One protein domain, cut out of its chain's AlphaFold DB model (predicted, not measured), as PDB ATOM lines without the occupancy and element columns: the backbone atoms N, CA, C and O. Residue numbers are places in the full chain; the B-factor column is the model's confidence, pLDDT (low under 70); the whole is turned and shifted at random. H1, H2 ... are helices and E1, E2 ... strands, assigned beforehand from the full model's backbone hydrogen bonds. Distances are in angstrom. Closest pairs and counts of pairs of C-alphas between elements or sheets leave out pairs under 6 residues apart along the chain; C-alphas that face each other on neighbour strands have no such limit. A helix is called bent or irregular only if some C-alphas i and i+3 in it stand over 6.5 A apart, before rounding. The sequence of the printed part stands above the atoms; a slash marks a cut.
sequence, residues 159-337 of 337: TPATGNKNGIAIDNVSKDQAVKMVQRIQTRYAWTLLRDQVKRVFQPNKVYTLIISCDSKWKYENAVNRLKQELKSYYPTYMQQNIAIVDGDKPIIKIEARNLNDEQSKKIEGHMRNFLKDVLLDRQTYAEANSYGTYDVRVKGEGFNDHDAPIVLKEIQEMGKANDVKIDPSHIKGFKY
ATOM      1  N   THR A 159      68.065  59.212   0.782       24.14
ATOM      2  CA  THR A 159      68.229  60.219   1.857       24.14
ATOM      3  C   THR A 159      69.690  60.721   1.903       24.14
ATOM      4  O   THR A 159      70.586  59.897   1.712       24.14
ATOM      5  N   PRO A 160      69.970  62.024   2.139       29.48
ATOM      6  CA  PRO A 160      71.301  62.634   1.974       29.48
ATOM      7  C   PRO A 160      72.202  62.507   3.221       29.48
ATOM      8  O   PRO A 160      71.700  62.462   4.342       29.48
ATOM      9  N   ALA A 161      73.529  62.505   3.026       30.97
ATOM     10  CA  ALA A 161      74.551  62.535   4.083       30.97
ATOM     11  C   ALA A 161      75.263  63.903   4.141       30.97
ATOM     12  O   ALA A 161      75.407  64.583   3.125       30.97
ATOM     13  N   THR A 162      75.649  64.302   5.353       34.34
ATOM     14  CA  THR A 162      76.282  65.568   5.740       34.34
ATOM     15  C   THR A 162      77.804  65.550   5.534       34.34
ATOM     16  O   THR A 162      78.507  64.728   6.115       34.34
ATOM     17  N   GLY A 163      78.280  66.527   4.752       51.09
ATOM     18  CA  GLY A 163      79.608  66.613   4.137       51.09
ATOM     19  C   GLY A 163      80.831  66.765   5.049       51.09
ATOM     20  O   GLY A 163      80.845  67.611   5.942       51.09
ATOM     21  N   ASN A 164      81.884  65.993   4.735       66.12
ATOM     22  CA  ASN A 164      83.295  66.429   4.635       66.12
ATOM     23  C   ASN A 164      84.261  65.325   4.126       66.12
ATOM     24  O   ASN A 164      85.459  65.584   3.979       66.12
ATOM     25  N   LYS A 165      83.791  64.103   3.835       78.44
ATOM     26  CA  LYS A 165      84.643  62.976   3.403       78.44
ATOM     27  C   LYS A 165      84.686  62.853   1.882       78.44
ATOM     28  O   LYS A 165      83.733  63.221   1.200       78.44
ATOM     29  N   ASN A 166      85.794  62.346   1.338       88.25
ATOM     30  CA  ASN A 166      85.905  62.091  -0.099       88.25
ATOM     31  C   ASN A 166      85.289  60.740  -0.453       88.25
ATOM     32  O   ASN A 166      85.512  59.749   0.241       88.25
ATOM     33  N   GLY A 167      84.558  60.694  -1.560       90.62
ATOM     34  CA  GLY A 167      84.000  59.488  -2.156       90.62
ATOM     35  C   GLY A 167      84.215  59.458  -3.662       90.62
ATOM     36  O   GLY A 167      84.624  60.448  -4.268       90.62
ATOM     37  N   ILE A 168      83.921  58.313  -4.271       93.94
ATOM     38  CA  ILE A 168      83.941  58.133  -5.726       93.94
ATOM     39  C   ILE A 168      82.553  57.673  -6.174       93.94
ATOM     40  O   ILE A 168      81.971  56.761  -5.589       93.94
ATOM     41  N   ALA A 169      82.007  58.340  -7.180       95.00
ATOM     42  CA  ALA A 169      80.734  58.030  -7.807       95.00
ATOM     43  C   ALA A 169      80.986  57.450  -9.201       95.00
ATOM     44  O   ALA A 169      81.854  57.946  -9.919       95.00
ATOM     45  N   ILE A 170      80.236  56.410  -9.564       95.81
ATOM     46  CA  ILE A 170      80.169  55.869 -10.925       95.81
ATOM     47  C   ILE A 170      78.710  55.952 -11.353       95.81
ATOM     48  O   ILE A 170      77.898  55.187 -10.846       95.81
ATOM     49  N   ASP A 171      78.366  56.884 -12.228       96.00
ATOM     50  CA  ASP A 171      76.965  57.195 -12.520       96.00
ATOM     51  C   ASP A 171      76.501  56.572 -13.834       96.00
ATOM     52  O   ASP A 171      77.265  56.491 -14.794       96.00
ATOM     53  N   ASN A 172      75.219  56.221 -13.913       93.94
ATOM     54  CA  ASN A 172      74.557  55.812 -15.154       93.94
ATOM     55  C   ASN A 172      75.250  54.661 -15.903       93.94
ATOM     56  O   ASN A 172      75.462  54.727 -17.115       93.94
ATOM     57  N   VAL A 173      75.610  53.598 -15.184       93.19
ATOM     58  CA  VAL A 173      76.184  52.380 -15.772       93.19
ATOM     59  C   VAL A 173      75.158  51.250 -15.814       93.19
ATOM     60  O   VAL A 173      74.148  51.269 -15.112       93.19
ATOM     61  N   SER A 174      75.381  50.240 -16.653       89.75
ATOM     62  CA  SER A 174      74.532  49.041 -16.650       89.75
ATOM     63  C   SER A 174      74.643  48.271 -15.325       89.75
ATOM     64  O   SER A 174      75.634  48.387 -14.600       89.75
ATOM     65  N   LYS A 175      73.648  47.425 -15.027       82.31
ATOM     66  CA  LYS A 175      73.658  46.535 -13.851       82.31
ATOM     67  C   LYS A 175      74.938  45.695 -13.785       82.31
ATOM     68  O   LYS A 175      75.600  45.663 -12.755       82.31
ATOM     69  N   ASP A 176      75.311  45.058 -14.893       82.56
ATOM     70  CA  ASP A 176      76.513  44.220 -14.988       82.56
ATOM     71  C   ASP A 176      77.802  45.019 -14.719       82.56
ATOM     72  O   ASP A 176      78.658  44.598 -13.937       82.56
ATOM     73  N   GLN A 177      77.907  46.225 -15.282       90.25
ATOM     74  CA  GLN A 177      79.017  47.140 -15.011       90.25
ATOM     75  C   GLN A 177      79.092  47.545 -13.537       90.25
ATOM     76  O   GLN A 177      80.163  47.463 -12.933       90.25
ATOM     77  N   ALA A 178      77.965  47.948 -12.944       85.56
ATOM     78  CA  ALA A 178      77.891  48.333 -11.539       85.56
ATOM     79  C   ALA A 178      78.347  47.195 -10.619       85.56
ATOM     80  O   ALA A 178      79.181  47.391  -9.735       85.56
ATOM     81  N   VAL A 179      77.857  45.986 -10.883       77.44
ATOM     82  CA  VAL A 179      78.187  44.766 -10.143       77.44
ATOM     83  C   VAL A 179      79.681  44.463 -10.206       77.44
ATOM     84  O   VAL A 179      80.315  44.280  -9.162       77.44
ATOM     85  N   LYS A 180      80.263  44.464 -11.411       83.69
ATOM     86  CA  LYS A 180      81.699  44.227 -11.612       83.69
ATOM     87  C   LYS A 180      82.543  45.280 -10.906       83.69
ATOM     88  O   LYS A 180      83.540  44.935 -10.268       83.69
ATOM     89  N   MET A 181      82.149  46.550 -10.985       89.50
ATOM     90  CA  MET A 181      82.877  47.629 -10.324       89.50
ATOM     91  C   MET A 181      82.820  47.500  -8.804       89.50
ATOM     92  O   MET A 181      83.876  47.538  -8.178       89.50
ATOM     93  N   VAL A 182      81.650  47.261  -8.201       81.50
ATOM     94  CA  VAL A 182      81.536  47.042  -6.746       81.50
ATOM     95  C   VAL A 182      82.443  45.896  -6.293       81.50
ATOM     96  O   VAL A 182      83.252  46.088  -5.386       81.50
ATOM     97  N   GLN A 183      82.398  44.742  -6.969       76.12
ATOM     98  CA  GLN A 183      83.233  43.582  -6.624       76.12
ATOM     99  C   GLN A 183      84.730  43.894  -6.685       76.12
ATOM    100  O   GLN A 183      85.485  43.573  -5.758       76.12
ATOM    101  N   ARG A 184      85.176  44.518  -7.780       85.50
ATOM    102  CA  ARG A 184      86.590  44.849  -7.990       85.50
ATOM    103  C   ARG A 184      87.074  45.899  -7.001       85.50
ATOM    104  O   ARG A 184      88.157  45.738  -6.444       85.50
ATOM    105  N   ILE A 185      86.271  46.930  -6.747       86.69
ATOM    106  CA  ILE A 185      86.604  48.016  -5.823       86.69
ATOM    107  C   ILE A 185      86.692  47.487  -4.396       86.69
ATOM    108  O   ILE A 185      87.709  47.695  -3.737       86.69
ATOM    109  N   GLN A 186      85.682  46.748  -3.928       75.81
ATOM    110  CA  GLN A 186      85.708  46.166  -2.588       75.81
ATOM    111  C   GLN A 186      86.873  45.185  -2.425       75.81
ATOM    112  O   GLN A 186      87.520  45.159  -1.384       75.81
ATOM    113  N   THR A 187      87.195  44.395  -3.451       73.88
ATOM    114  CA  THR A 187      88.312  43.442  -3.380       73.88
ATOM    115  C   THR A 187      89.669  44.136  -3.367       73.88
ATOM    116  O   THR A 187      90.518  43.785  -2.551       73.88
ATOM    117  N   ARG A 188      89.877  45.120  -4.245       80.25
ATOM    118  CA  ARG A 188      91.170  45.795  -4.406       80.25
ATOM    119  C   ARG A 188      91.438  46.826  -3.314       80.25
ATOM    120  O   ARG A 188      92.575  46.954  -2.875       80.25
ATOM    121  N   TYR A 189      90.404  47.531  -2.858       81.44
ATOM    122  CA  TYR A 189      90.545  48.665  -1.948       81.44
ATOM    123  C   TYR A 189      89.972  48.423  -0.554       81.44
ATOM    124  O   TYR A 189      89.943  49.369   0.221       81.44
ATOM    125  N   ALA A 190      89.585  47.196  -0.169       76.12
ATOM    126  CA  ALA A 190      89.169  46.907   1.214       76.12
ATOM    127  C   ALA A 190      90.175  47.432   2.252       76.12
ATOM    128  O   ALA A 190      89.771  47.949   3.292       76.12
ATOM    129  N   TRP A 191      91.480  47.350   1.959       76.56
ATOM    130  CA  TRP A 191      92.516  47.868   2.851       76.56
ATOM    131  C   TRP A 191      92.400  49.385   3.065       76.56
ATOM    132  O   TRP A 191      92.367  49.839   4.207       76.56
ATOM    133  N   THR A 192      92.265  50.149   1.980       79.44
ATOM    134  CA  THR A 192      92.134  51.613   2.006       79.44
ATOM    135  C   THR A 192      90.769  52.055   2.533       79.44
ATOM    136  O   THR A 192      90.694  52.916   3.404       79.44
ATOM    137  N   LEU A 193      89.684  51.442   2.056       80.81
ATOM    138  CA  LEU A 193      88.308  51.808   2.406       80.81
ATOM    139  C   LEU A 193      88.024  51.603   3.896       80.81
ATOM    140  O   LEU A 193      87.349  52.423   4.513       80.81
ATOM    141  N   LEU A 194      88.595  50.549   4.488       84.12
ATOM    142  CA  LEU A 194      88.414  50.220   5.899       84.12
ATOM    143  C   LEU A 194      89.526  50.761   6.794       84.12
ATOM    144  O   LEU A 194      89.525  50.420   7.982       84.12
ATOM    145  N   ARG A 195      90.483  51.548   6.263       81.94
ATOM    146  CA  ARG A 195      91.718  51.951   6.970       81.94
ATOM    147  C   ARG A 195      91.452  52.421   8.394       81.94
ATOM    148  O   ARG A 195      92.114  51.957   9.319       81.94
ATOM    149  N   ASP A 196      90.445  53.268   8.548       83.19
ATOM    150  CA  ASP A 196      90.147  53.914   9.821       83.19
ATOM    151  C   ASP A 196      89.123  53.132  10.661       83.19
ATOM    152  O   ASP A 196      89.066  53.319  11.879       83.19
ATOM    153  N   GLN A 197      88.372  52.209  10.043       89.25
ATOM    154  CA  GLN A 197      87.428  51.332  10.741       89.25
ATOM    155  C   GLN A 197      88.120  50.167  11.423       89.25
ATOM    156  O   GLN A 197      87.846  49.915  12.586       89.25
ATOM    157  N   VAL A 198      89.009  49.463  10.730       92.31
ATOM    158  CA  VAL A 198      89.823  48.395  11.320       92.31
ATOM    159  C   VAL A 198      91.204  48.981  11.518       92.31
ATOM    160  O   VAL A 198      91.767  49.429  10.543       92.31
ATOM    161  N   LYS A 199      91.783  49.027  12.711       92.38
ATOM    162  CA  LYS A 199      93.170  49.503  12.875       92.38
ATOM    163  C   LYS A 199      93.797  48.951  14.132       92.38
ATOM    164  O   LYS A 199      93.104  48.707  15.115       92.38
ATOM    165  N   ARG A 200      95.115  48.797  14.128       93.75
ATOM    166  CA  ARG A 200      95.869  48.466  15.339       93.75
ATOM    167  C   ARG A 200      96.386  49.733  16.013       93.75
ATOM    168  O   ARG A 200      96.903  50.629  15.352       93.75
ATOM    169  N   VAL A 201      96.267  49.792  17.332       95.81
ATOM    170  CA  VAL A 201      96.744  50.907  18.155       95.81
ATOM    171  C   VAL A 201      97.746  50.374  19.166       95.81
ATOM    172  O   VAL A 201      97.413  49.489  19.957       95.81
ATOM    173  N   PHE A 202      98.968  50.907  19.126       94.81
ATOM    174  CA  PHE A 202     100.016  50.582  20.090       94.81
ATOM    175  C   PHE A 202      99.679  51.174  21.460       94.81
ATOM    176  O   PHE A 202      99.293  52.337  21.556       94.81
ATOM    177  N   GLN A 203      99.806  50.364  22.504       96.06
ATOM    178  CA  GLN A 203      99.444  50.713  23.872       96.06
ATOM    179  C   GLN A 203     100.697  50.967  24.731       96.06
ATOM    180  O   GLN A 203     101.757  50.396  24.454       96.06
ATOM    181  N   PRO A 204     100.602  51.759  25.820       95.12
ATOM    182  CA  PRO A 204     101.741  52.062  26.697       95.12
ATOM    183  C   PRO A 204     102.438  50.830  27.297       95.12
ATOM    184  O   PRO A 204     103.647  50.840  27.514       95.12
ATOM    185  N   ASN A 205     101.700  49.739  27.515       91.25
ATOM    186  CA  ASN A 205     102.215  48.455  28.005       91.25
ATOM    187  C   ASN A 205     102.889  47.599  26.912       91.25
ATOM    188  O   ASN A 205     103.090  46.403  27.112       91.25
ATOM    189  N   LYS A 206     103.256  48.197  25.770       94.44
ATOM    190  CA  LYS A 206     103.972  47.561  24.652       94.44
ATOM    191  C   LYS A 206     103.219  46.414  23.965       94.44
ATOM    192  O   LYS A 206     103.838  45.555  23.342       94.44
ATOM    193  N   VAL A 207     101.889  46.419  24.033       95.31
ATOM    194  CA  VAL A 207     101.021  45.529  23.242       95.31
ATOM    195  C   VAL A 207     100.182  46.348  22.263       95.31
ATOM    196  O   VAL A 207     100.188  47.578  22.289       95.31
ATOM    197  N   TYR A 208      99.445  45.670  21.394       96.75
ATOM    198  CA  TYR A 208      98.520  46.281  20.452       96.75
ATOM    199  C   TYR A 208      97.073  45.938  20.799       96.75
ATOM    200  O   TYR A 208      96.757  44.832  21.247       96.75
ATOM    201  N   THR A 209      96.190  46.889  20.515       96.94
ATOM    202  CA  THR A 209      94.742  46.684  20.466       96.94
ATOM    203  C   THR A 209      94.291  46.799  19.019       96.94
ATOM    204  O   THR A 209      94.524  47.829  18.386       96.94
ATOM    205  N   LEU A 210      93.647  45.764  18.485       96.62
ATOM    206  CA  LEU A 210      92.901  45.874  17.234       96.62
ATOM    207  C   LEU A 210      91.549  46.523  17.541       96.62
ATOM    208  O   LEU A 210      90.802  46.008  18.365       96.62
ATOM    209  N   ILE A 211      91.239  47.623  16.866       96.12
ATOM    210  CA  ILE A 211      89.969  48.342  16.960       96.12
ATOM    211  C   ILE A 211      89.189  48.111  15.668       96.12
ATOM    212  O   ILE A 211      89.740  48.305  14.586       96.12
ATOM    213  N   ILE A 212      87.916  47.734  15.787       95.88
ATOM    214  CA  ILE A 212      86.949  47.654  14.687       95.88
ATOM    215  C   ILE A 212      85.794  48.612  14.989       95.88
ATOM    216  O   ILE A 212      85.048  48.400  15.941       95.88
ATOM    217  N   SER A 213      85.649  49.659  14.184       93.38
ATOM    218  CA  SER A 213      84.634  50.703  14.332       93.38
ATOM    219  C   SER A 213      83.457  50.437  13.397       93.38
ATOM    220  O   SER A 213      83.619  50.305  12.180       93.38
ATOM    221  N   CYS A 214      82.267  50.372  13.978       84.88
ATOM    222  CA  CYS A 214      81.021  50.025  13.313       84.88
ATOM    223  C   CYS A 214      80.034  51.189  13.436       84.88
ATOM    224  O   CYS A 214      79.649  51.548  14.542       84.88
ATOM    225  N   ASP A 215      79.600  51.742  12.305       82.25
ATOM    226  CA  ASP A 215      78.619  52.843  12.210       82.25
ATOM    227  C   ASP A 215      77.156  52.384  12.386       82.25
ATOM    228  O   ASP A 215      76.208  53.140  12.172       82.25
ATOM    229  N   SER A 216      76.955  51.112  12.737       77.12
ATOM    230  CA  SER A 216      75.647  50.545  13.023       77.12
ATOM    231  C   SER A 216      75.759  49.322  13.925       77.12
ATOM    232  O   SER A 216      76.754  48.585  13.913       77.12
ATOM    233  N   LYS A 217      74.676  49.061  14.661       74.56
ATOM    234  CA  LYS A 217      74.533  47.870  15.502       74.56
ATOM    235  C   LYS A 217      74.678  46.571  14.701       74.56
ATOM    236  O   LYS A 217      75.333  45.651  15.172       74.56
ATOM    237  N   TRP A 218      74.168  46.533  13.466       74.56
ATOM    238  CA  TRP A 218      74.308  45.370  12.585       74.56
ATOM    239  C   TRP A 218      75.771  45.048  12.263       74.56
ATOM    240  O   TRP A 218      76.196  43.900  12.421       74.56
ATOM    241  N   LYS A 219      76.550  46.059  11.846       80.25
ATOM    242  CA  LYS A 219      77.976  45.871  11.555       80.25
ATOM    243  C   LYS A 219      78.713  45.360  12.781       80.25
ATOM    244  O   LYS A 219      79.490  44.419  12.671       80.25
ATOM    245  N   TYR A 220      78.403  45.925  13.945       85.00
ATOM    246  CA  TYR A 220      78.961  45.493  15.219       85.00
ATOM    247  C   TYR A 220      78.635  44.021  15.526       85.00
ATOM    248  O   TYR A 220      79.554  43.235  15.753       85.00
ATOM    249  N   GLU A 221      77.362  43.621  15.495       76.69
ATOM    250  CA  GLU A 221      76.935  42.261  15.855       76.69
ATOM    251  C   GLU A 221      77.524  41.202  14.910       76.69
ATOM    252  O   GLU A 221      77.906  40.112  15.344       76.69
ATOM    253  N   ASN A 222      77.674  41.531  13.626       72.94
ATOM    254  CA  ASN A 222      78.280  40.624  12.651       72.94
ATOM    255  C   ASN A 222      79.806  40.595  12.775       72.94
ATOM    256  O   ASN A 222      80.399  39.515  12.777       72.94
ATOM    257  N   ALA A 223      80.447  41.753  12.951       83.50
ATOM    258  CA  ALA A 223      81.893  41.845  13.102       83.50
ATOM    259  C   ALA A 223      82.388  41.184  14.395       83.50
ATOM    260  O   ALA A 223      83.387  40.469  14.359       83.50
ATOM    261  N   VAL A 224      81.696  41.356  15.529       87.69
ATOM    262  CA  VAL A 224      82.145  40.808  16.822       87.69
ATOM    263  C   VAL A 224      82.098  39.281  16.840       87.69
ATOM    264  O   VAL A 224      83.019  38.641  17.348       87.69
ATOM    265  N   ASN A 225      81.060  38.683  16.253       78.00
ATOM    266  CA  ASN A 225      80.912  37.229  16.202       78.00
ATOM    267  C   ASN A 225      81.955  36.599  15.274       78.00
ATOM    268  O   ASN A 225      82.606  35.620  15.642       78.00
ATOM    269  N   ARG A 226      82.178  37.217  14.112       82.75
ATOM    270  CA  ARG A 226      83.200  36.804  13.146       82.75
ATOM    271  C   ARG A 226      84.621  36.967  13.700       82.75
ATOM    272  O   ARG A 226      85.422  36.045  13.594       82.75
ATOM    273  N   LEU A 227      84.915  38.072  14.390       87.88
ATOM    274  CA  LEU A 227      86.197  38.278  15.073       87.88
ATOM    275  C   LEU A 227      86.449  37.208  16.145       87.88
ATOM    276  O   LEU A 227      87.538  36.641  16.202       87.88
ATOM    277  N   LYS A 228      85.448  36.907  16.986       82.94
ATOM    278  CA  LYS A 228      85.545  35.855  18.015       82.94
ATOM    279  C   LYS A 228      85.885  34.494  17.407       82.94
ATOM    280  O   LYS A 228      86.698  33.764  17.973       82.94
ATOM    281  N   GLN A 229      85.273  34.161  16.271       79.56
ATOM    282  CA  GLN A 229      85.537  32.919  15.551       79.56
ATOM    283  C   GLN A 229      86.973  32.871  15.011       79.56
ATOM    284  O   GLN A 229      87.682  31.899  15.261       79.56
ATOM    285  N   GLU A 230      87.429  33.925  14.335       83.44
ATOM    286  CA  GLU A 230      88.768  33.958  13.731       83.44
ATOM    287  C   GLU A 230      89.888  33.992  14.771       83.44
ATOM    288  O   GLU A 230      90.896  33.302  14.621       83.44
ATOM    289  N   LEU A 231      89.704  34.726  15.873       82.56
ATOM    290  CA  LEU A 231      90.673  34.729  16.971       82.56
ATOM    291  C   LEU A 231      90.808  33.342  17.603       82.56
ATOM    292  O   LEU A 231      91.927  32.912  17.855       82.56
ATOM    293  N   LYS A 232      89.700  32.612  17.787       77.62
ATOM    294  CA  LYS A 232      89.736  31.225  18.277       77.62
ATOM    295  C   LYS A 232      90.499  30.297  17.323       77.62
ATOM    296  O   LYS A 232      91.214  29.415  17.790       77.62
ATOM    297  N   SER A 233      90.348  30.492  16.014       75.69
ATOM    298  CA  SER A 233      90.981  29.656  14.986       75.69
ATOM    299  C   SER A 233      92.474  29.950  14.814       75.69
ATOM    300  O   SER A 233      93.285  29.028  14.819       75.69
ATOM    301  N   TYR A 234      92.858  31.221  14.671       78.81
ATOM    302  CA  TYR A 234      94.250  31.607  14.412       78.81
ATOM    303  C   TYR A 234      95.103  31.727  15.669       78.81
ATOM    304  O   TYR A 234      96.321  31.566  15.592       78.81
ATOM    305  N   TYR A 235      94.482  32.016  16.813       84.44
ATOM    306  CA  TYR A 235      95.170  32.214  18.083       84.44
ATOM    307  C   TYR A 235      94.422  31.483  19.208       84.44
ATOM    308  O   TYR A 235      93.795  32.125  20.045       84.44
ATOM    309  N   PRO A 236      94.492  30.141  19.284       78.25
ATOM    310  CA  PRO A 236      93.730  29.358  20.267       78.25
ATOM    311  C   PRO A 236      93.999  29.730  21.735       78.25
ATOM    312  O   PRO A 236      93.159  29.500  22.600       78.25
ATOM    313  N   THR A 237      95.166  30.316  22.019       81.44
ATOM    314  CA  THR A 237      95.565  30.828  23.341       81.44
ATOM    315  C   THR A 237      95.027  32.233  23.634       81.44
ATOM    316  O   THR A 237      95.167  32.730  24.751       81.44
ATOM    317  N   TYR A 238      94.412  32.895  22.651       84.12
ATOM    318  CA  TYR A 238      93.809  34.207  22.811       84.12
ATOM    319  C   TYR A 238      92.518  34.100  23.617       84.12
ATOM    320  O   TYR A 238      91.554  33.439  23.230       84.12
ATOM    321  N   MET A 239      92.491  34.780  24.756       79.12
ATOM    322  CA  MET A 239      91.390  34.655  25.698       79.12
ATOM    323  C   MET A 239      90.234  35.591  25.329       79.12
ATOM    324  O   MET A 239      90.450  36.775  25.074       79.12
ATOM    325  N   GLN A 240      88.993  35.091  25.332       77.06
ATOM    326  CA  GLN A 240      87.820  35.883  24.930       77.06
ATOM    327  C   GLN A 240      87.598  37.128  25.799       77.06
ATOM    328  O   GLN A 240      87.095  38.122  25.286       77.06
ATOM    329  N   GLN A 241      88.023  37.121  27.068       84.94
ATOM    330  CA  GLN A 241      87.969  38.309  27.930       84.94
ATOM    331  C   GLN A 241      88.852  39.470  27.447       84.94
ATOM    332  O   GLN A 241      88.701  40.591  27.922       84.94
ATOM    333  N   ASN A 242      89.764  39.230  26.499       90.69
ATOM    334  CA  ASN A 242      90.528  40.293  25.852       90.69
ATOM    335  C   ASN A 242      89.704  41.059  24.799       90.69
ATOM    336  O   ASN A 242      90.192  42.060  24.271       90.69
ATOM    337  N   ILE A 243      88.484  40.599  24.487       92.12
ATOM    338  CA  ILE A 243      87.559  41.277  23.580       92.12
ATOM    339  C   ILE A 243      86.632  42.180  24.390       92.12
ATOM    340  O   ILE A 243      85.853  41.700  25.212       92.12
ATOM    341  N   ALA A 244      86.680  43.482  24.121       93.31
ATOM    342  CA  ALA A 244      85.804  44.473  24.734       93.31
ATOM    343  C   ALA A 244      84.889  45.123  23.692       93.31
ATOM    344  O   ALA A 244      85.276  45.327  22.539       93.31
ATOM    345  N   ILE A 245      83.676  45.467  24.118       92.06
ATOM    346  CA  ILE A 245      82.740  46.285  23.348       92.06
ATOM    347  C   ILE A 245      82.722  47.647  24.022       92.06
ATOM    348  O   ILE A 245      82.367  47.762  25.194       92.06
ATOM    349  N   VAL A 246      83.157  48.661  23.291       89.88
ATOM    350  CA  VAL A 246      83.275  50.039  23.758       89.88
ATOM    351  C   VAL A 246      82.292  50.885  22.959       89.88
ATOM    352  O   VAL A 246      82.050  50.610  21.783       89.88
ATOM    353  N   ASP A 247      81.723  51.912  23.590       86.81
ATOM    354  CA  ASP A 247      80.790  52.837  22.936       86.81
ATOM    355  C   ASP A 247      79.522  52.137  22.377       86.81
ATOM    356  O   ASP A 247      78.987  52.535  21.347       86.81
ATOM    357  N   GLY A 248      79.042  51.070  23.032       74.31
ATOM    358  CA  GLY A 248      77.922  50.237  22.550       74.31
ATOM    359  C   GLY A 248      76.568  50.951  22.426       74.31
ATOM    360  O   GLY A 248      75.663  50.449  21.764       74.31
ATOM    361  N   ASP A 249      76.440  52.113  23.053       77.19
ATOM    362  CA  ASP A 249      75.294  53.019  23.040       77.19
ATOM    363  C   ASP A 249      75.464  54.198  22.064       77.19
ATOM    364  O   ASP A 249      74.523  54.962  21.844       77.19
ATOM    365  N   LYS A 250      76.647  54.358  21.455       78.19
ATOM    366  CA  LYS A 250      76.949  55.466  20.541       78.19
ATOM    367  C   LYS A 250      76.691  55.088  19.077       78.19
ATOM    368  O   LYS A 250      76.687  53.909  18.728       78.19
ATOM    369  N   PRO A 251      76.558  56.085  18.176       77.00
ATOM    370  CA  PRO A 251      76.412  55.839  16.736       77.00
ATOM    371  C   PRO A 251      77.579  55.062  16.112       77.00
ATOM    372  O   PRO A 251      77.401  54.397  15.097       77.00
ATOM    373  N   ILE A 252      78.770  55.154  16.714       86.38
ATOM    374  CA  ILE A 252      79.948  54.379  16.326       86.38
ATOM    375  C   ILE A 252      80.319  53.463  17.489       86.38
ATOM    376  O   ILE A 252      80.835  53.929  18.504       86.38
ATOM    377  N   ILE A 253      80.091  52.166  17.303       88.19
ATOM    378  CA  ILE A 253      80.414  51.110  18.263       88.19
ATOM    379  C   ILE A 253      81.815  50.584  17.954       88.19
ATOM    380  O   ILE A 253      82.145  50.333  16.792       88.19
ATOM    381  N   LYS A 254      82.642  50.380  18.979       94.44
ATOM    382  CA  LYS A 254      84.003  49.856  18.827       94.44
ATOM    383  C   LYS A 254      84.124  48.463  19.425       94.44
ATOM    384  O   LYS A 254      83.782  48.234  20.580       94.44
ATOM    385  N   ILE A 255      84.670  47.542  18.644       95.75
ATOM    386  CA  ILE A 255      85.112  46.233  19.121       95.75
ATOM    387  C   ILE A 255      86.623  46.307  19.288       95.75
ATOM    388  O   ILE A 255      87.332  46.665  18.349       95.75
ATOM    389  N   GLU A 256      87.119  45.958  20.467       96.69
ATOM    390  CA  GLU A 256      88.545  45.940  20.767       96.69
ATOM    391  C   GLU A 256      89.012  44.515  21.035       96.69
ATOM    392  O   GLU A 256      88.523  43.887  21.966       96.69
ATOM    393  N   ALA A 257      89.988  44.023  20.274       95.81
ATOM    394  CA  ALA A 257      90.774  42.846  20.637       95.81
ATOM    395  C   ALA A 257      92.118  43.315  21.211       95.81
ATOM    396  O   ALA A 257      93.003  43.767  20.480       95.81
ATOM    397  N   ARG A 258      92.240  43.262  22.539       95.88
ATOM    398  CA  ARG A 258      93.377  43.779  23.317       95.88
ATOM    399  C   ARG A 258      94.494  42.739  23.462       95.88
ATOM    400  O   ARG A 258      94.280  41.556  23.207       95.88
ATOM    401  N   ASN A 259      95.660  43.176  23.937       94.12
ATOM    402  CA  ASN A 259      96.789  42.314  24.319       94.12
ATOM    403  C   ASN A 259      97.384  41.472  23.174       94.12
ATOM    404  O   ASN A 259      97.824  40.346  23.393       94.12
ATOM    405  N   LEU A 260      97.410  42.010  21.952       93.12
ATOM    406  CA  LEU A 260      98.085  41.381  20.815       93.12
ATOM    407  C   LEU A 260      99.565  41.781  20.795       93.12
ATOM    408  O   LEU A 260      99.894  42.949  21.008       93.12
ATOM    409  N   ASN A 261     100.464  40.850  20.481       93.19
ATOM    410  CA  ASN A 261     101.839  41.225  20.138       93.19
ATOM    411  C   ASN A 261     101.903  41.863  18.727       93.19
ATOM    412  O   ASN A 261     100.911  41.874  17.991       93.19
ATOM    413  N   ASP A 262     103.056  42.422  18.340       93.38
ATOM    414  CA  ASP A 262     103.206  43.121  17.051       93.38
ATOM    415  C   ASP A 262     102.859  42.223  15.849       93.38
ATOM    416  O   ASP A 262     102.068  42.621  14.991       93.38
ATOM    417  N   GLU A 263     103.375  40.993  15.818       91.94
ATOM    418  CA  GLU A 263     103.159  40.041  14.724       91.94
ATOM    419  C   GLU A 263     101.680  39.643  14.592       91.94
ATOM    420  O   GLU A 263     101.089  39.760  13.514       91.94
ATOM    421  N   GLN A 264     101.053  39.262  15.708       91.69
ATOM    422  CA  GLN A 264      99.630  38.936  15.777       91.69
ATOM    423  C   GLN A 264      98.778  40.113  15.304       91.69
ATOM    424  O   GLN A 264      97.855  39.919  14.512       91.69
ATOM    425  N   SER A 265      99.108  41.333  15.752       92.62
ATOM    426  CA  SER A 265      98.358  42.548  15.427       92.62
ATOM    427  C   SER A 265      98.368  42.868  13.930       92.62
ATOM    428  O   SER A 265      97.317  43.170  13.371       92.62
ATOM    429  N   LYS A 266      99.522  42.738  13.260       90.12
ATOM    430  CA  LYS A 266      99.653  42.959  11.811       90.12
ATOM    431  C   LYS A 266      98.857  41.926  11.020       90.12
ATOM    432  O   LYS A 266      98.112  42.275  10.103       90.12
ATOM    433  N   LYS A 267      98.987  40.651  11.398       88.06
ATOM    434  CA  LYS A 267      98.309  39.544  10.718       88.06
ATOM    435  C   LYS A 267      96.790  39.642  10.860       88.06
ATOM    436  O   LYS A 267      96.081  39.530   9.860       88.06
ATOM    437  N   ILE A 268      96.283  39.887  12.074       89.00
ATOM    438  CA  ILE A 268      94.837  39.984  12.306       89.00
ATOM    439  C   ILE A 268      94.236  41.257  11.703       89.00
ATOM    440  O   ILE A 268      93.129  41.194  11.189       89.00
ATOM    441  N   GLU A 269      94.955  42.386  11.687       90.31
ATOM    442  CA  GLU A 269      94.491  43.617  11.033       90.31
ATOM    443  C   GLU A 269      94.239  43.388   9.539       90.31
ATOM    444  O   GLU A 269      93.129  43.619   9.055       90.31
ATOM    445  N   GLY A 270      95.250  42.903   8.810       81.25
ATOM    446  CA  GLY A 270      95.125  42.638   7.376       81.25
ATOM    447  C   GLY A 270      94.032  41.612   7.075       81.25
ATOM    448  O   GLY A 270      93.217  41.815   6.173       81.25
ATOM    449  N   HIS A 271      93.966  40.546   7.879       85.62
ATOM    450  CA  HIS A 271      92.938  39.524   7.742       85.62
ATOM    451  C   HIS A 271      91.527  40.086   7.987       85.62
ATOM    452  O   HIS A 271      90.662  39.904   7.137       85.62
ATOM    453  N   MET A 272      91.300  40.833   9.075       85.94
ATOM    454  CA  MET A 272      89.986  41.397   9.419       85.94
ATOM    455  C   MET A 272      89.485  42.413   8.401       85.94
ATOM    456  O   MET A 272      88.294  42.419   8.099       85.94
ATOM    457  N   ARG A 273      90.369  43.225   7.810       84.31
ATOM    458  CA  ARG A 273      89.990  44.128   6.712       84.31
ATOM    459  C   ARG A 273      89.394  43.364   5.531       84.31
ATOM    460  O   ARG A 273      88.363  43.759   5.010       84.31
ATOM    461  N   ASN A 274      90.021  42.267   5.112       77.75
ATOM    462  CA  ASN A 274      89.507  41.480   3.992       77.75
ATOM    463  C   ASN A 274      88.302  40.611   4.391       77.75
ATOM    464  O   ASN A 274      87.372  40.457   3.607       77.75
ATOM    465  N   PHE A 275      88.324  40.044   5.596       78.56
ATOM    466  CA  PHE A 275      87.311  39.109   6.081       78.56
ATOM    467  C   PHE A 275      85.985  39.777   6.442       78.56
ATOM    468  O   PHE A 275      84.931  39.168   6.298       78.56
ATOM    469  N   LEU A 276      86.029  41.027   6.906       80.06
ATOM    470  CA  LEU A 276      84.842  41.783   7.296       80.06
ATOM    471  C   LEU A 276      84.401  42.783   6.228       80.06
ATOM    472  O   LEU A 276      83.551  43.619   6.519       80.06
ATOM    473  N   LYS A 277      84.969  42.762   5.017       77.19
ATOM    474  CA  LYS A 277      84.672  43.781   3.995       77.19
ATOM    475  C   LYS A 277      83.212  43.790   3.552       77.19
ATOM    476  O   LYS A 277      82.671  44.863   3.333       77.19
ATOM    477  N   ASP A 278      82.570  42.627   3.492       61.59
ATOM    478  CA  ASP A 278      81.141  42.475   3.194       61.59
ATOM    479  C   ASP A 278      80.252  43.114   4.272       61.59
ATOM    480  O   ASP A 278      79.179  43.628   3.976       61.59
ATOM    481  N   VAL A 279      80.717  43.119   5.524       75.50
ATOM    482  CA  VAL A 279      80.015  43.734   6.655       75.50
ATOM    483  C   VAL A 279      80.339  45.221   6.752       75.50
ATOM    484  O   VAL A 279      79.455  46.069   6.806       75.50
ATOM    485  N   LEU A 280      81.619  45.571   6.798       80.44
ATOM    486  CA  LEU A 280      82.043  46.924   7.135       80.44
ATOM    487  C   LEU A 280      81.814  47.916   5.993       80.44
ATOM    488  O   LEU A 280      81.476  49.067   6.280       80.44
ATOM    489  N   LEU A 281      81.911  47.459   4.738       75.81
ATOM    490  CA  LEU A 281      81.620  48.276   3.556       75.81
ATOM    491  C   LEU A 281      80.133  48.310   3.188       75.81
ATOM    492  O   LEU A 281      79.778  49.017   2.242       75.81
ATOM    493  N   ASP A 282      79.260  47.612   3.926       68.75
ATOM    494  CA  ASP A 282      77.810  47.725   3.741       68.75
ATOM    495  C   ASP A 282      77.388  49.197   3.828       68.75
ATOM    496  O   ASP A 282      77.796  49.936   4.737       68.75
ATOM    497  N   ARG A 283      76.608  49.634   2.832       70.88
ATOM    498  CA  ARG A 283      76.176  51.031   2.613       70.88
ATOM    499  C   ARG A 283      77.300  52.063   2.452       70.88
ATOM    500  O   ARG A 283      77.021  53.260   2.374       70.88
ATOM    501  N   GLN A 284      78.550  51.620   2.363       79.00
ATOM    502  CA  GLN A 284      79.692  52.472   2.060       79.00
ATOM    503  C   GLN A 284      80.136  52.269   0.613       79.00
ATOM    504  O   GLN A 284      80.210  53.236  -0.134       79.00
ATOM    505  N   THR A 285      80.337  51.025   0.176       79.25
ATOM    506  CA  THR A 285      80.590  50.701  -1.235       79.25
ATOM    507  C   THR A 285      79.442  49.869  -1.785       79.25
ATOM    508  O   THR A 285      79.358  48.680  -1.489       79.25
ATOM    509  N   TYR A 286      78.556  50.489  -2.557       76.50
ATOM    510  CA  TYR A 286      77.317  49.882  -3.049       76.50
ATOM    511  C   TYR A 286      76.943  50.439  -4.425       76.50
ATOM    512  O   TYR A 286      77.467  51.469  -4.844       76.50
ATOM    513  N   ALA A 287      76.014  49.778  -5.105       79.75
ATOM    514  CA  ALA A 287      75.326  50.305  -6.270       79.75
ATOM    515  C   ALA A 287      73.815  50.256  -6.067       79.75
ATOM    516  O   ALA A 287      73.295  49.385  -5.366       79.75
ATOM    517  N   GLU A 288      73.124  51.199  -6.686       81.38
ATOM    518  CA  GLU A 288      71.682  51.366  -6.600       81.38
ATOM    519  C   GLU A 288      71.107  51.669  -7.981       81.38
ATOM    520  O   GLU A 288      71.739  52.344  -8.792       81.38
ATOM    521  N   ALA A 289      69.913  51.148  -8.260       76.62
ATOM    522  CA  ALA A 289      69.191  51.507  -9.472       76.62
ATOM    523  C   ALA A 289      68.740  52.972  -9.383       76.62
ATOM    524  O   ALA A 289      68.230  53.403  -8.347       76.62
ATOM    525  N   ASN A 290      68.900  53.717 -10.470       81.44
ATOM    526  CA  ASN A 290      68.474  55.106 -10.573       81.44
ATOM    527  C   ASN A 290      67.195  55.245 -11.418       81.44
ATOM    528  O   ASN A 290      66.709  54.293 -12.037       81.44
ATOM    529  N   SER A 291      66.638  56.455 -11.458       82.94
ATOM    530  CA  SER A 291      65.393  56.755 -12.178       82.94
ATOM    531  C   SER A 291      65.480  56.577 -13.698       82.94
ATOM    532  O   SER A 291      64.448  56.577 -14.361       82.94
ATOM    533  N   TYR A 292      66.683  56.433 -14.257       81.38
ATOM    534  CA  TYR A 292      66.915  56.261 -15.693       81.38
ATOM    535  C   TYR A 292      66.941  54.786 -16.125       81.38
ATOM    536  O   TYR A 292      67.244  54.493 -17.278       81.38
ATOM    537  N   GLY A 293      66.656  53.844 -15.215       78.88
ATOM    538  CA  GLY A 293      66.768  52.407 -15.496       78.88
ATOM    539  C   GLY A 293      68.219  51.919 -15.587       78.88
ATOM    540  O   GLY A 293      68.479  50.830 -16.094       78.88
ATOM    541  N   THR A 294      69.160  52.725 -15.094       90.19
ATOM    542  CA  THR A 294      70.591  52.407 -14.989       90.19
ATOM    543  C   THR A 294      70.994  52.308 -13.516       90.19
ATOM    544  O   THR A 294      70.135  52.340 -12.636       90.19
ATOM    545  N   TYR A 295      72.282  52.134 -13.235       89.38
ATOM    546  CA  TYR A 295      72.818  51.992 -11.888       89.38
ATOM    547  C   TYR A 295      73.857  53.064 -11.582       89.38
ATOM    548  O   TYR A 295      74.701  53.394 -12.414       89.38
ATOM    549  N   ASP A 296      73.823  53.526 -10.339       90.38
ATOM    550  CA  ASP A 296      74.806  54.412  -9.740       90.38
ATOM    551  C   ASP A 296      75.602  53.632  -8.693       90.38
ATOM    552  O   ASP A 296      75.025  53.009  -7.806       90.38
ATOM    553  N   VAL A 297      76.930  53.678  -8.758       90.00
ATOM    554  CA  VAL A 297      77.828  53.149  -7.726       90.00
ATOM    555  C   VAL A 297      78.291  54.298  -6.838       90.00
ATOM    556  O   VAL A 297      78.670  55.374  -7.312       90.00
ATOM    557  N   ARG A 298      78.301  54.064  -5.530       91.38
ATOM    558  CA  ARG A 298      78.893  54.950  -4.531       91.38
ATOM    559  C   ARG A 298      79.980  54.186  -3.805       91.38
ATOM    560  O   ARG A 298      79.724  53.137  -3.226       91.38
ATOM    561  N   VAL A 299      81.187  54.734  -3.834       89.50
ATOM    562  CA  VAL A 299      82.349  54.244  -3.102       89.50
ATOM    563  C   VAL A 299      82.661  55.254  -2.015       89.50
ATOM    564  O   VAL A 299      83.218  56.328  -2.254       89.50
ATOM    565  N   LYS A 300      82.256  54.898  -0.811       85.50
ATOM    566  CA  LYS A 300      82.533  55.590   0.436       85.50
ATOM    567  C   LYS A 300      83.423  54.669   1.260       85.50
ATOM    568  O   LYS A 300      83.354  53.445   1.145       85.50
ATOM    569  N   GLY A 301      84.272  55.268   2.068       74.50
ATOM    570  CA  GLY A 301      85.208  54.563   2.918       74.50
ATOM    571  C   GLY A 301      85.848  55.564   3.852       74.50
ATOM    572  O   GLY A 301      86.159  56.687   3.453       74.50
ATOM    573  N   GLU A 302      86.033  55.156   5.099       68.81
ATOM    574  CA  GLU A 302      86.549  56.042   6.139       68.81
ATOM    575  C   GLU A 302      87.990  56.495   5.836       68.81
ATOM    576  O   GLU A 302      88.373  57.588   6.230       68.81
ATOM    577  N   GLY A 303      88.755  55.722   5.049       64.94
ATOM    578  CA  GLY A 303      90.138  56.046   4.676       64.94
ATOM    579  C   GLY A 303      90.335  56.990   3.479       64.94
ATOM    580  O   GLY A 303      91.482  57.283   3.139       64.94
ATOM    581  N   PHE A 304      89.277  57.475   2.822       76.88
ATOM    582  CA  PHE A 304      89.392  58.406   1.690       76.88
ATOM    583  C   PHE A 304      89.611  59.857   2.160       76.88
ATOM    584  O   PHE A 304      88.691  60.675   2.231       76.88
ATOM    585  N   ASN A 305      90.869  60.182   2.465       76.12
ATOM    586  CA  ASN A 305      91.329  61.548   2.742       76.12
ATOM    587  C   ASN A 305      91.701  62.300   1.442       76.12
ATOM    588  O   ASN A 305      91.589  61.754   0.343       76.12
ATOM    589  N   ASP A 306      92.130  63.560   1.561       78.75
ATOM    590  CA  ASP A 306      92.465  64.413   0.408       78.75
ATOM    591  C   ASP A 306      93.720  63.957  -0.368       78.75
ATOM    592  O   ASP A 306      93.938  64.399  -1.494       78.75
ATOM    593  N   HIS A 307      94.522  63.049   0.198       79.06
ATOM    594  CA  HIS A 307      95.684  62.448  -0.461       79.06
ATOM    595  C   HIS A 307      95.326  61.153  -1.210       79.06
ATOM    596  O   HIS A 307      95.671  60.992  -2.379       79.06
ATOM    597  N   ASP A 308      94.611  60.239  -0.553       78.19
ATOM    598  CA  ASP A 308      94.327  58.891  -1.053       78.19
ATOM    599  C   ASP A 308      93.202  58.889  -2.101       78.19
ATOM    600  O   ASP A 308      93.262  58.155  -3.090       78.19
ATOM    601  N   ALA A 309      92.169  59.721  -1.918       84.12
ATOM    602  CA  ALA A 309      90.988  59.696  -2.781       84.12
ATOM    603  C   ALA A 309      91.282  60.044  -4.256       84.12
ATOM    604  O   ALA A 309      90.782  59.330  -5.129       84.12
ATOM    605  N   PRO A 310      92.116  61.055  -4.590       83.62
ATOM    606  CA  PRO A 310      92.485  61.329  -5.981       83.62
ATOM    607  C   PRO A 310      93.285  60.200  -6.647       83.62
ATOM    608  O   PRO A 310      93.166  60.000  -7.856       83.62
ATOM    609  N   ILE A 311      94.096  59.463  -5.878       84.56
ATOM    610  CA  ILE A 311      94.868  58.316  -6.381       84.56
ATOM    611  C   ILE A 311      93.908  57.178  -6.724       84.56
ATOM    612  O   ILE A 311      93.890  56.697  -7.857       84.56
ATOM    613  N   VAL A 312      93.046  56.807  -5.773       87.94
ATOM    614  CA  VAL A 312      92.071  55.729  -5.968       87.94
ATOM    615  C   VAL A 312      91.071  56.075  -7.075       87.94
ATOM    616  O   VAL A 312      90.716  55.196  -7.853       87.94
ATOM    617  N   LEU A 313      90.672  57.344  -7.226       91.31
ATOM    618  CA  LEU A 313      89.821  57.790  -8.334       91.31
ATOM    619  C   LEU A 313      90.436  57.465  -9.698       91.31
ATOM    620  O   LEU A 313      89.761  56.873 -10.537       91.31
ATOM    621  N   LYS A 314      91.715  57.800  -9.904       91.19
ATOM    622  CA  LYS A 314      92.419  57.496 -11.159       91.19
ATOM    623  C   LYS A 314      92.495  55.994 -11.404       91.19
ATOM    624  O   LYS A 314      92.251  55.532 -12.514       91.19
ATOM    625  N   GLU A 315      92.787  55.211 -10.371       91.44
ATOM    626  CA  GLU A 315      92.842  53.759 -10.524       91.44
ATOM    627  C   GLU A 315      91.465  53.133 -10.809       91.44
ATOM    628  O   GLU A 315      91.379  52.191 -11.597       91.44
ATOM    629  N   ILE A 316      90.383  53.656 -10.219       92.88
ATOM    630  CA  ILE A 316      89.010  53.217 -10.513       92.88
ATOM    631  C   ILE A 316      88.605  53.621 -11.936       92.88
ATOM    632  O   ILE A 316      87.948  52.837 -12.622       92.88
ATOM    633  N   GLN A 317      89.035  54.792 -12.418       95.06
ATOM    634  CA  GLN A 317      88.856  55.196 -13.815       95.06
ATOM    635  C   GLN A 317      89.530  54.212 -14.778       95.06
ATOM    636  O   GLN A 317      88.897  53.770 -15.734       95.06
ATOM    637  N   GLU A 318      90.770  53.796 -14.506       92.62
ATOM    638  CA  GLU A 318      91.441  52.762 -15.308       92.62
ATOM    639  C   GLU A 318      90.769  51.387 -15.175       92.62
ATOM    640  O   GLU A 318      90.614  50.667 -16.161       92.62
ATOM    641  N   MET A 319      90.298  51.027 -13.978       91.62
ATOM    642  CA  MET A 319      89.544  49.790 -13.745       91.62
ATOM    643  C   MET A 319      88.250  49.732 -14.567       91.62
ATOM    644  O   MET A 319      87.896  48.657 -15.061       91.62
ATOM    645  N   GLY A 320      87.570  50.869 -14.735       92.31
ATOM    646  CA  GLY A 320      86.365  50.997 -15.554       92.31
ATOM    647  C   GLY A 320      86.612  50.713 -17.037       92.31
ATOM    648  O   GLY A 320      85.754  50.125 -17.693       92.31
ATOM    649  N   LYS A 321      87.807  51.027 -17.554       94.38
ATOM    650  CA  LYS A 321      88.179  50.797 -18.964       94.38
ATOM    651  C   LYS A 321      88.435  49.332 -19.316       94.38
ATOM    652  O   LYS A 321      88.591  49.016 -20.493       94.38
ATOM    653  N   ALA A 322      88.515  48.437 -18.330       91.44
ATOM    654  CA  ALA A 322      88.782  47.025 -18.577       91.44
ATOM    655  C   ALA A 322      87.807  46.435 -19.613       91.44
ATOM    656  O   ALA A 322      86.621  46.764 -19.615       91.44
ATOM    657  N   ASN A 323      88.305  45.536 -20.467       87.12
ATOM    658  CA  ASN A 323      87.572  45.008 -21.627       87.12
ATOM    659  C   ASN A 323      86.225  44.352 -21.294       87.12
ATOM    660  O   ASN A 323      85.357  44.281 -22.157       87.12
ATOM    661  N   ASP A 324      86.043  43.853 -20.077       80.06
ATOM    662  CA  ASP A 324      84.807  43.230 -19.605       80.06
ATOM    663  C   ASP A 324      83.873  44.198 -18.857       80.06
ATOM    664  O   ASP A 324      82.762  43.802 -18.509       80.06
ATOM    665  N   VAL A 325      84.304  45.441 -18.612       91.25
ATOM    666  CA  VAL A 325      83.527  46.491 -17.934       91.25
ATOM    667  C   VAL A 325      83.158  47.611 -18.915       91.25
ATOM    668  O   VAL A 325      81.978  47.900 -19.088       91.25
ATOM    669  N   LYS A 326      84.133  48.198 -19.621       93.88
ATOM    670  CA  LYS A 326      83.931  49.226 -20.664       93.88
ATOM    671  C   LYS A 326      83.120  50.454 -20.209       93.88
ATOM    672  O   LYS A 326      82.217  50.898 -20.912       93.88
ATOM    673  N   ILE A 327      83.414  50.987 -19.026       95.56
ATOM    674  CA  ILE A 327      82.843  52.252 -18.546       95.56
ATOM    675  C   ILE A 327      83.693  53.413 -19.062       95.56
ATOM    676  O   ILE A 327      84.919  53.401 -18.926       95.56
ATOM    677  N   ASP A 328      83.035  54.429 -19.617       92.75
ATOM    678  CA  ASP A 328      83.678  55.695 -19.954       92.75
ATOM    679  C   ASP A 328      84.091  56.428 -18.654       92.75
ATOM    680  O   ASP A 328      83.247  56.632 -17.774       92.75
ATOM    681  N   PRO A 329      85.367  56.838 -18.494       92.50
ATOM    682  CA  PRO A 329      85.847  57.513 -17.286       92.50
ATOM    683  C   PRO A 329      85.082  58.781 -16.892       92.50
ATOM    684  O   PRO A 329      85.129  59.156 -15.723       92.50
ATOM    685  N   SER A 330      84.374  59.435 -17.818       92.94
ATOM    686  CA  SER A 330      83.512  60.592 -17.523       92.94
ATOM    687  C   SER A 330      82.358  60.260 -16.571       92.94
ATOM    688  O   SER A 330      81.878  61.139 -15.853       92.94
ATOM    689  N   HIS A 331      81.962  58.987 -16.494       94.69
ATOM    690  CA  HIS A 331      80.976  58.493 -15.536       94.69
ATOM    691  C   HIS A 331      81.563  58.311 -14.129       94.69
ATOM    692  O   HIS A 331      80.803  58.133 -13.181       94.69
ATOM    693  N   ILE A 332      82.892  58.355 -13.974       96.38
ATOM    694  CA  ILE A 332      83.608  58.068 -12.728       96.38
ATOM    695  C   ILE A 332      84.224  59.360 -12.182       96.38
ATOM    696  O   ILE A 332      85.221  59.865 -12.705       96.38
ATOM    697  N   LYS A 333      83.663  59.878 -11.088       95.25
ATOM    698  CA  LYS A 333      84.048  61.174 -10.510       95.25
ATOM    699  C   LYS A 333      84.223  61.126  -8.998       95.25
ATOM    700  O   LYS A 333      83.578  60.348  -8.302       95.25
ATOM    701  N   GLY A 334      85.086  61.996  -8.483       91.62
ATOM    702  CA  GLY A 334      85.160  62.265  -7.050       91.62
ATOM    703  C   GLY A 334      83.955  63.084  -6.584       91.62
ATOM    704  O   GLY A 334      83.444  63.921  -7.327       91.62
ATOM    705  N   PHE A 335      83.511  62.864  -5.351       90.38
ATOM    706  CA  PHE A 335      82.495  63.688  -4.696       90.38
ATOM    707  C   PHE A 335      82.788  63.836  -3.200       90.38
ATOM    708  O   PHE A 335      83.629  63.124  -2.650       90.38
ATOM    709  N   LYS A 336      82.099  64.772  -2.541       85.38
ATOM    710  CA  LYS A 336      82.129  64.939  -1.081       85.38
ATOM    711  C   LYS A 336      80.818  64.428  -0.477       85.38
ATOM    712  O   LYS A 336      79.763  64.653  -1.070       85.38
ATOM    713  N   TYR A 337      80.886  63.757   0.671       76.12
ATOM    714  CA  TYR A 337      79.723  63.248   1.410       76.12
ATOM    715  C   TYR A 337      79.864  63.343   2.919       76.12
ATOM    716  O   TYR A 337      80.985  63.650   3.402       76.12
TER     717      TYR A 337
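AT A GLANCE: This is residues 159 to 337 of the 337 residues of the protein "Amidase_5 domain-containing protein" of Enterococcus raffinosus (UniProt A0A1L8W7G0). Two lobes stand end to end along the long axis, each a strongly twisted four-stranded sheet with two helices over one face. One lobe holds E2, E3, E5 and E4 with H2 and H3, the other E6, E7, E1 and E8 with H1 and H5; one end of H1 meets one end of H3 between the lobes, near short H4. The 179 printed residues have five named helices and eight named strands, ordered E1 H1 E2 E3 H2 E4 E5 H3 H4 E6 E7 H5 E8, of mixed class; both sheets, E2 E3 E5 E4 and E6 E7 E1 E8, are antiparallel. The whole is compact, radius of gyration of the C-alphas 17.8 A, with an elongated outline spanning 53 by 33 by 28 A.

HOW THE PARTS SIT: In one sheet, E2, residues 198 to 202, and E3, 208 to 214, form a hairpin, with N 201 and O 209 2.8 A apart. E5, 253 to 260, is E3's other neighbour, N 210 to O 257 2.9 A, and forms a hairpin with E4, 243 to 246, N 246 to O 254 2.8 A. H2, 217 to 234, and H3, 262 to 275, are on the same face, two layers, at heights of 9.1 and 8.9 A over the sheet. E3, H2 and E4 form a split strand-helix-strand unit, two strands running the same way with E5 between them, its crossover right-handed. In the other sheet, E6, 285 to 289, and E7, 295 to 299, form a hairpin, N 288 to O 296 2.9 A. E1, 166 to 173, is E7's neighbour, N 170 to O 297 2.9 A, and E8's, 332 to 336, N 167 to O 335 2.8 A. H1, 175 to 193, and H5, 308 to 320, are on the same face, also two layers, at heights of 8.7 and 8.9 A; E7, H5 and E8, with E1 between the strands, repeat the split unit, again right-handed. H1 is irregular, C-alphas 188 and 191 being 7.7 A apart, with a kink of 53 degrees near residue 187. Its residues 187 to 191 alone touch H3, closest C-alphas Trp 191 and Arg 273, 5.9 A. H4, 277 to 280, touches H2, closest C-alphas Lys 219 and Val 279, 5.7 A. Every O i to N i+4 pair is within hydrogen-bond range in H3 and H5, 13 of 15 in H1 and 13 of 14 in H2; H4 is too short for one.

IN THESE COORDINATES: E1 begins at C-alpha 166 (85.905, 62.091, -0.099) and E8 ends at C-alpha 336 (82.129, 64.939, -1.081). H2 measures 25.6 A, H1 22.5 A, E1 20.8 A and E5 20.3 A.

THE WHOLE: The C-alphas of Asn 205 and Tyr 292 are farthest apart, 56.7 A. The printed part has no cut; H5 to E8 is the long link. Model confidence is under 70 at residues 159 to 164, 278, 282 and 302 to 303.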